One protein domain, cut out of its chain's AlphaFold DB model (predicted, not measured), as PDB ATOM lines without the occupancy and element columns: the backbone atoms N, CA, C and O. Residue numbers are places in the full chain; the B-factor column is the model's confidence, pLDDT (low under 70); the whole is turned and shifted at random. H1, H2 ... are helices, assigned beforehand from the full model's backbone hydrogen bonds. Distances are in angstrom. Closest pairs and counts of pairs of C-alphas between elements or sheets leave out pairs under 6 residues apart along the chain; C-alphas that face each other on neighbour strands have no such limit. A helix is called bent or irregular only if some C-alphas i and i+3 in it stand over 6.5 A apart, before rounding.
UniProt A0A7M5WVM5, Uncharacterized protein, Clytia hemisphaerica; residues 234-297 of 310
ATOM      1  N   SER A 234      90.997 207.718 216.567       84.88
ATOM      2  CA  SER A 234      89.764 206.993 216.915       84.88
ATOM      3  C   SER A 234      88.954 207.666 218.032       84.88
ATOM      4  O   SER A 234      87.722 207.671 218.008       84.88
ATOM      5  N   LEU A 235      89.627 208.281 219.011       87.06
ATOM      6  CA  LEU A 235      88.961 209.049 220.064       87.06
ATOM      7  C   LEU A 235      88.340 210.329 219.486       87.06
ATOM      8  O   LEU A 235      87.206 210.647 219.837       87.06
ATOM      9  N   ILE A 236      89.040 211.022 218.583       89.44
ATOM     10  CA  ILE A 236      88.534 212.209 217.876       89.44
ATOM     11  C   ILE A 236      87.283 211.863 217.058       89.44
ATOM     12  O   ILE A 236      86.269 212.546 217.195       89.44
ATOM     13  N   GLU A 237      87.308 210.768 216.297       89.06
ATOM     14  CA  GLU A 237      86.137 210.277 215.557       89.06
ATOM     15  C   GLU A 237      84.968 209.946 216.496       89.06
ATOM     16  O   GLU A 237      83.820 210.306 216.233       89.06
ATOM     17  N   SER A 238      85.244 209.330 217.650       87.81
ATOM     18  CA  SER A 238      84.198 209.034 218.633       87.81
ATOM     19  C   SER A 238      83.568 210.297 219.236       87.81
ATOM     20  O   SER A 238      82.365 210.314 219.499       87.81
ATOM     21  N   ILE A 239      84.356 211.362 219.443       89.94
ATOM     22  CA  ILE A 239      83.858 212.668 219.899       89.94
ATOM     23  C   ILE A 239      82.955 213.265 218.822       89.94
ATOM     24  O   ILE A 239      81.866 213.731 219.150       89.94
ATOM     25  N   HIS A 240      83.374 213.199 217.556       90.19
ATOM     26  CA  HIS A 240      82.603 213.690 216.418       90.19
ATOM     27  C   HIS A 240      81.221 213.036 216.341       90.19
ATOM     28  O   HIS A 240      80.199 213.720 216.384       90.19
ATOM     29  N   LEU A 241      81.187 211.700 216.324       88.31
ATOM     30  CA  LEU A 241      79.947 210.928 216.271       88.31
ATOM     31  C   LEU A 241      79.049 211.218 217.474       88.31
ATOM     32  O   LEU A 241      77.842 211.409 217.327       88.31
ATOM     33  N   LYS A 242      79.630 211.289 218.677       89.19
ATOM     34  CA  LYS A 242      78.858 211.576 219.886       89.19
ATOM     35  C   LYS A 242      78.328 213.002 219.919       89.19
ATOM     36  O   LYS A 242      77.242 213.157 220.449       89.19
ATOM     37  N   LEU A 243      79.033 213.997 219.372       88.69
ATOM     38  CA  LEU A 243      78.535 215.374 219.251       88.69
ATOM     39  C   LEU A 243      77.430 215.508 218.195       88.69
ATOM     40  O   LEU A 243      76.517 216.313 218.360       88.69
ATOM     41  N   GLN A 244      77.480 214.702 217.130       85.75
ATOM     42  CA  GLN A 244      76.394 214.631 216.149       85.75
ATOM     43  C   GLN A 244      75.139 213.961 216.725       85.75
ATOM     44  O   GLN A 244      74.023 214.381 216.429       85.75
ATOM     45  N   GLN A 245      75.307 212.926 217.554       81.44
ATOM     46  CA  GLN A 245      74.194 212.195 218.172       81.44
ATOM     47  C   GLN A 245      73.658 212.867 219.446       81.44
ATOM     48  O   GLN A 245      72.461 212.827 219.710       81.44
ATOM     49  N   ASN A 246      74.539 213.468 220.246       67.12
ATOM     50  CA  ASN A 246      74.252 214.086 221.536       67.12
ATOM     51  C   ASN A 246      74.833 215.502 221.560       67.12
ATOM     52  O   ASN A 246      75.978 215.715 221.188       67.12
ATOM     53  N   GLN A 247      74.105 216.475 222.102       81.56
ATOM     54  CA  GLN A 247      74.577 217.869 222.156       81.56
ATOM     55  C   GLN A 247      75.776 218.103 223.107       81.56
ATOM     56  O   GLN A 247      76.255 219.230 223.215       81.56
ATOM     57  N   ALA A 248      76.261 217.076 223.818       86.19
ATOM     58  CA  ALA A 248      77.360 217.188 224.775       86.19
ATOM     59  C   ALA A 248      78.200 215.903 224.862       86.19
ATOM     60  O   ALA A 248      77.670 214.791 224.848       86.19
ATOM     61  N   VAL A 249      79.518 216.065 225.030       89.12
ATOM     62  CA  VAL A 249      80.482 214.969 225.224       89.12
ATOM     63  C   VAL A 249      81.408 215.297 226.389       89.12
ATOM     64  O   VAL A 249      82.017 216.362 226.428       89.12
ATOM     65  N   ALA A 250      81.541 214.360 227.329       88.19
ATOM     66  CA  ALA A 250      82.477 214.458 228.444       88.19
ATOM     67  C   ALA A 250      83.707 213.568 228.204       88.19
ATOM     68  O   ALA A 250      83.574 212.390 227.874       88.19
ATOM     69  N   LEU A 251      84.907 214.121 228.409       86.56
ATOM     70  CA  LEU A 251      86.174 213.384 228.387       86.56
ATOM     71  C   LEU A 251      86.620 213.103 229.827       86.56
ATOM     72  O   LEU A 251      87.182 213.972 230.491       86.56
ATOM     73  N   SER A 252      86.364 211.894 230.326       78.75
ATOM     74  CA  SER A 252      86.668 211.479 231.702       78.75
ATOM     75  C   SER A 252      87.798 210.444 231.732       78.75
ATOM     76  O   SER A 252      87.561 209.243 231.794       78.75
ATOM     77  N   GLU A 253      89.039 210.918 231.687       78.00
ATOM     78  CA  GLU A 253      90.253 210.100 231.847       78.00
ATOM     79  C   GLU A 253      91.117 210.658 232.985       78.00
ATOM     80  O   GLU A 253      90.900 211.782 233.454       78.00
ATOM     81  N   MET A 254      92.129 209.900 233.408       71.12
ATOM     82  CA  MET A 254      93.091 210.291 234.444       71.12
ATOM     83  C   MET A 254      93.776 211.643 234.122       71.12
ATOM     84  O   MET A 254      93.821 212.102 232.972       71.12
ATOM     85  N   GLY A 255      94.248 212.357 235.147       71.06
ATOM     86  CA  GLY A 255      94.965 213.629 234.979       71.06
ATOM     87  C   GLY A 255      96.208 213.476 234.090       71.06
ATOM     88  O   GLY A 255      96.852 212.437 234.112       71.06
ATOM     89  N   GLY A 256      96.529 214.485 233.273       74.00
ATOM     90  CA  GLY A 256      97.736 214.481 232.425       74.00
ATOM     91  C   GLY A 256      97.661 213.666 231.125       74.00
ATOM     92  O   GLY A 256      98.550 213.779 230.293       74.00
ATOM     93  N   VAL A 257      96.579 212.921 230.884       81.44
ATOM     94  CA  VAL A 257      96.430 212.017 229.721       81.44
ATOM     95  C   VAL A 257      96.227 212.745 228.373       81.44
ATOM     96  O   VAL A 257      96.181 212.129 227.314       81.44
ATOM     97  N   GLY A 258      96.141 214.078 228.375       83.06
ATOM     98  CA  GLY A 258      96.043 214.855 227.137       83.06
ATOM     99  C   GLY A 258      94.615 215.207 226.702       83.06
ATOM    100  O   GLY A 258      94.368 215.445 225.522       83.06
ATOM    101  N   LYS A 259      93.641 215.227 227.624       89.19
ATOM    102  CA  LYS A 259      92.228 215.543 227.318       89.19
ATOM    103  C   LYS A 259      92.055 216.918 226.671       89.19
ATOM    104  O   LYS A 259      91.391 217.042 225.649       89.19
ATOM    105  N   THR A 260      92.693 217.932 227.252       86.75
ATOM    106  CA  THR A 260      92.683 219.310 226.744       86.75
ATOM    107  C   THR A 260      93.278 219.368 225.338       86.75
ATOM    108  O   THR A 260      92.707 219.990 224.451       86.75
ATOM    109  N   GLN A 261      94.379 218.650 225.110       86.88
ATOM    110  CA  GLN A 261      95.045 218.541 223.813       86.88
ATOM    111  C   GLN A 261      94.169 217.805 222.789       86.88
ATOM    112  O   GLN A 261      94.102 218.214 221.636       86.88
ATOM    113  N   THR A 262      93.450 216.765 223.216       89.19
ATOM    114  CA  THR A 262      92.506 216.019 222.367       89.19
ATOM    115  C   THR A 262      91.340 216.908 221.939       89.19
ATOM    116  O   THR A 262      91.028 216.975 220.754       89.19
ATOM    117  N   ALA A 263      90.733 217.646 222.873       88.94
ATOM    118  CA  ALA A 263      89.665 218.593 222.559       88.94
ATOM    119  C   ALA A 263      90.161 219.733 221.648       88.94
ATOM    120  O   ALA A 263      89.483 220.086 220.689       88.94
ATOM    121  N   ALA A 264      91.369 220.260 221.881       88.19
ATOM    122  CA  ALA A 264      91.977 221.269 221.014       88.19
ATOM    123  C   ALA A 264      92.193 220.740 219.585       88.19
ATOM    124  O   ALA A 264      91.888 221.432 218.612       88.19
ATOM    125  N   LYS A 265      92.666 219.494 219.453       88.06
ATOM    126  CA  LYS A 265      92.871 218.845 218.155       88.06
ATOM    127  C   LYS A 265      91.557 218.588 217.420       88.06
ATOM    128  O   LYS A 265      91.479 218.881 216.231       88.06
ATOM    129  N   PHE A 266      90.529 218.110 218.126       89.94
ATOM    130  CA  PHE A 266      89.186 217.924 217.571       89.94
ATOM    131  C   PHE A 266      88.660 219.227 216.963       89.94
ATOM    132  O   PHE A 266      88.250 219.260 215.804       89.94
ATOM    133  N   VAL A 267      88.743 220.322 217.721       88.75
ATOM    134  CA  VAL A 267      88.277 221.622 217.240       88.75
ATOM    135  C   VAL A 267      89.089 222.087 216.029       88.75
ATOM    136  O   VAL A 267      88.511 222.593 215.079       88.75
ATOM    137  N   GLN A 268      90.407 221.874 216.000       85.62
ATOM    138  CA  GLN A 268      91.224 222.215 214.825       85.62
ATOM    139  C   GLN A 268      90.811 221.453 213.559       85.62
ATOM    140  O   GLN A 268      90.895 222.026 212.475       85.62
ATOM    141  N   MET A 269      90.378 220.196 213.692       86.44
ATOM    142  CA  MET A 269      89.963 219.346 212.571       86.44
ATOM    143  C   MET A 269      88.553 219.666 212.065       86.44
ATOM    144  O   MET A 269      88.331 219.629 210.862       86.44
ATOM    145  N   HIS A 270      87.625 220.012 212.962       86.19
ATOM    146  CA  HIS A 270      86.202 220.170 212.631       86.19
ATOM    147  C   HIS A 270      85.688 221.611 212.743       86.19
ATOM    148  O   HIS A 270      84.484 221.837 212.672       86.19
ATOM    149  N   LYS A 271      86.561 222.611 212.933       83.75
ATOM    150  CA  LYS A 271      86.150 224.014 213.149       83.75
ATOM    151  C   LYS A 271      85.211 224.564 212.075       83.75
ATOM    152  O   LYS A 271      84.325 225.340 212.408       83.75
ATOM    153  N   ASP A 272      85.395 224.156 210.821       83.56
ATOM    154  CA  ASP A 272      84.655 224.698 209.679       83.56
ATOM    155  C   ASP A 272      83.217 224.147 209.602       83.56
ATOM    156  O   ASP A 272      82.384 224.676 208.871       83.56
ATOM    157  N   GLU A 273      82.896 223.121 210.397       86.06
ATOM    158  CA  GLU A 273      81.547 222.552 210.509       86.06
ATOM    159  C   GLU A 273      80.655 223.304 211.505       86.06
ATOM    160  O   GLU A 273      79.433 223.141 211.509       86.06
ATOM    161  N   TYR A 274      81.248 224.147 212.354       81.06
ATOM    162  CA  TYR A 274      80.539 224.892 213.385       81.06
ATOM    163  C   TYR A 274      80.583 226.382 213.064       81.06
ATOM    164  O   TYR A 274      81.634 226.950 212.794       81.06
ATOM    165  N   GLN A 275      79.439 227.063 213.159       79.06
ATOM    166  CA  GLN A 275      79.378 228.503 212.876       79.06
ATOM    167  C   GLN A 275      80.199 229.337 213.874       79.06
ATOM    168  O   GLN A 275      80.735 230.384 213.514       79.06
ATOM    169  N   LYS A 276      80.243 228.909 215.143       78.00
ATOM    170  CA  LYS A 276      80.926 229.587 216.255       78.00
ATOM    171  C   LYS A 276      81.403 228.554 217.275       78.00
ATOM    172  O   LYS A 276      80.676 227.611 217.574       78.00
ATOM    173  N   ILE A 277      82.597 228.756 217.826       83.12
ATOM    174  CA  ILE A 277      83.227 227.866 218.806       83.12
ATOM    175  C   ILE A 277      83.781 228.719 219.939       83.12
ATOM    176  O   ILE A 277      84.477 229.709 219.702       83.12
ATOM    177  N   PHE A 278      83.488 228.308 221.171       82.25
ATOM    178  CA  PHE A 278      83.931 228.981 222.385       82.25
ATOM    179  C   PHE A 278      84.729 228.025 223.256       82.25
ATOM    180  O   PHE A 278      84.204 227.012 223.713       82.25
ATOM    181  N   TRP A 279      85.989 228.367 223.512       84.81
ATOM    182  CA  TRP A 279      86.802 227.668 224.494       84.81
ATOM    183  C   TRP A 279      86.706 228.373 225.846       84.81
ATOM    184  O   TRP A 279      87.041 229.552 225.965       84.81
ATOM    185  N   ILE A 280      86.244 227.655 226.871       83.75
ATOM    186  CA  ILE A 280      86.038 228.203 228.216       83.75
ATOM    187  C   ILE A 280      86.827 227.365 229.218       83.75
ATOM    188  O   ILE A 280      86.628 226.155 229.322       83.75
ATOM    189  N   SER A 281      87.709 228.008 229.987       79.50
ATOM    190  CA  SER A 281      88.387 227.351 231.102       79.50
ATOM    191  C   SER A 281      87.460 227.284 232.313       79.50
ATOM    192  O   SER A 281      87.079 228.315 232.869       79.50
ATOM    193  N   ALA A 282      87.146 226.073 232.777       74.06
ATOM    194  CA  ALA A 282      86.368 225.874 234.000       74.06
ATOM    195  C   ALA A 282      87.096 226.387 235.261       74.06
ATOM    196  O   ALA A 282      86.451 226.796 236.219       74.06
ATOM    197  N   VAL A 283      88.436 226.421 235.247       73.44
ATOM    198  CA  VAL A 283      89.270 226.898 236.371       73.44
ATOM    199  C   VAL A 283      89.229 228.426 236.502       73.44
ATOM    200  O   VAL A 283      89.530 228.981 237.553       73.44
ATOM    201  N   SER A 284      88.861 229.144 235.439       69.56
ATOM    202  CA  SER A 284      88.813 230.609 235.438       69.56
ATOM    203  C   SER A 284      87.628 231.116 234.627       69.56
ATOM    204  O   SER A 284      87.782 231.955 233.739       69.56
ATOM    205  N   LEU A 285      86.436 230.616 234.969       76.50
ATOM    206  CA  LEU A 285      85.184 230.906 234.267       76.50
ATOM    207  C   LEU A 285      84.968 232.415 234.065       76.50
ATOM    208  O   LEU A 285      84.668 232.848 232.958       76.50
ATOM    209  N   LYS A 286      85.206 233.225 235.106       73.31
ATOM    210  CA  LYS A 286      85.066 234.693 235.076       73.31
ATOM    211  C   LYS A 286      85.979 235.343 234.028       73.31
ATOM    212  O   LYS A 286      85.520 236.174 233.250       73.31
ATOM    213  N   ARG A 287      87.249 234.917 233.959       70.62
ATOM    214  CA  ARG A 287      88.230 235.419 232.981       70.62
ATOM    215  C   ARG A 287      87.861 234.979 231.562       70.62
ATOM    216  O   ARG A 287      87.728 235.833 230.691       70.62
ATOM    217  N   SER A 288      87.596 233.690 231.350       69.56
ATOM    218  CA  SER A 288      87.234 233.170 230.025       69.56
ATOM    219  C   SER A 288      85.925 233.759 229.489       69.56
ATOM    220  O   SER A 288      85.835 234.071 228.305       69.56
ATOM    221  N   LEU A 289      84.919 233.974 230.345       74.06
ATOM    222  CA  LEU A 289      83.685 234.654 229.945       74.06
ATOM    223  C   LEU A 289      83.928 236.128 229.614       74.06
ATOM    224  O   LEU A 289      83.378 236.617 228.630       74.06
ATOM    225  N   SER A 290      84.769 236.829 230.381       69.06
ATOM    226  CA  SER A 290      85.100 238.231 230.092       69.06
ATOM    227  C   SER A 290      85.800 238.407 228.738       69.06
ATOM    228  O   SER A 290      85.474 239.333 228.002       69.06
ATOM    229  N   GLU A 291      86.693 237.486 228.360       71.00
ATOM    230  CA  GLU A 291      87.380 237.490 227.061       71.00
ATOM    231  C   GLU A 291      86.402 237.275 225.902       71.00
ATOM    232  O   GLU A 291      86.438 238.006 224.911       71.00
ATOM    233  N   ILE A 292      85.478 236.320 226.053       72.69
ATOM    234  CA  ILE A 292      84.428 236.052 225.064       72.69
ATOM    235  C   ILE A 292      83.510 237.272 224.921       72.69
ATOM    236  O   ILE A 292      83.260 237.723 223.807       72.69
ATOM    237  N   LEU A 293      83.043 237.849 226.030       70.75
ATOM    238  CA  LEU A 293      82.170 239.028 226.019       70.75
ATOM    239  C   LEU A 293      82.855 240.252 225.392       70.75
ATOM    240  O   LEU A 293      82.229 240.952 224.594       70.75
ATOM    241  N   CYS A 294      84.143 240.469 225.674       65.69
ATOM    242  CA  CYS A 294      84.949 241.498 225.016       65.69
ATOM    243  C   CYS A 294      85.047 241.270 223.502       65.69
ATOM    244  O   CYS A 294      84.899 242.225 222.738       65.69
ATOM    245  N   ALA A 295      85.240 240.025 223.054       63.78
ATOM    246  CA  ALA A 295      85.278 239.687 221.629       63.78
ATOM    247  C   ALA A 295      83.938 239.948 220.909       63.78
ATOM    248  O   ALA A 295      83.934 240.209 219.708       63.78
ATOM    249  N   PHE A 296      82.814 239.942 221.637       66.12
ATOM    250  CA  PHE A 296      81.489 240.311 221.119       66.12
ATOM    251  C   PHE A 296      81.116 241.788 221.308       66.12
ATOM    252  O   PHE A 296      80.006 242.181 220.959       66.12
ATOM    253  N   GLY A 297      82.021 242.620 221.833       58.22
ATOM    254  CA  GLY A 297      81.761 244.046 222.051       58.22
ATOM    255  C   GLY A 297      80.870 244.354 223.261       58.22
ATOM    256  O   GLY A 297      80.460 245.501 223.436       58.22
TER     257      GLY A 297
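AT A GLANCE: This is residues 234 to 297 of the 310 residues of an uncharacterized protein of Clytia hemisphaerica (UniProt A0A7M5WVM5). The longest helix, H2, packs at an angle on H1, while H3 lies away from both at the other end of the longest axis, past the link of residues 274 to 281. Residues 252 to 258 stick out. The printed part has 64 residues with three named helices, H1, H2, H3 in chain order, no named strand, and is all helix. It is only just loose, close to compact, with a radius of gyration of the C-alphas of 13.2 A and spans of 38 by 29 by 19 A.

IN THESE COORDINATES: H2, residues 259 to 273, is 21.1 A long and irregular, with C-alphas 269 and 272 8.1 A apart. H1, residues 234 to 245, is 16.5 A long and begins at C-alpha 234 (89.764, 206.993, 216.915). H3, residues 282 to 295, is 18.6 A long, irregular, with C-alphas 283 and 286 9.0 A apart, and ends at C-alpha 295 (85.278, 239.687, 221.629).

HOW THE PARTS SIT: H2 touches H1, with residues 262 to 266 of H2 and 236 to 240 of H1; their closest C-alphas, of Phe 266 and Ile 236, are 5.8 A apart. They run the same way at a steep tilt of 56 degrees. H3 is apart from both. Each O i to N i+4 pair of H1 is within hydrogen-bond range, against 9 of 11 in H2 and 8 of 10 in H3.

THE WHOLE: The C-alphas farthest apart, of Ser 234 and Gly 297, are 38.3 A apart. The printed part has no cut; the link H1 to H2 is long, H2 to H3 short. Mean pLDDT of the printed part is 80.7, with residues 246, 284, 288, 290 and 294 to 297 under 70.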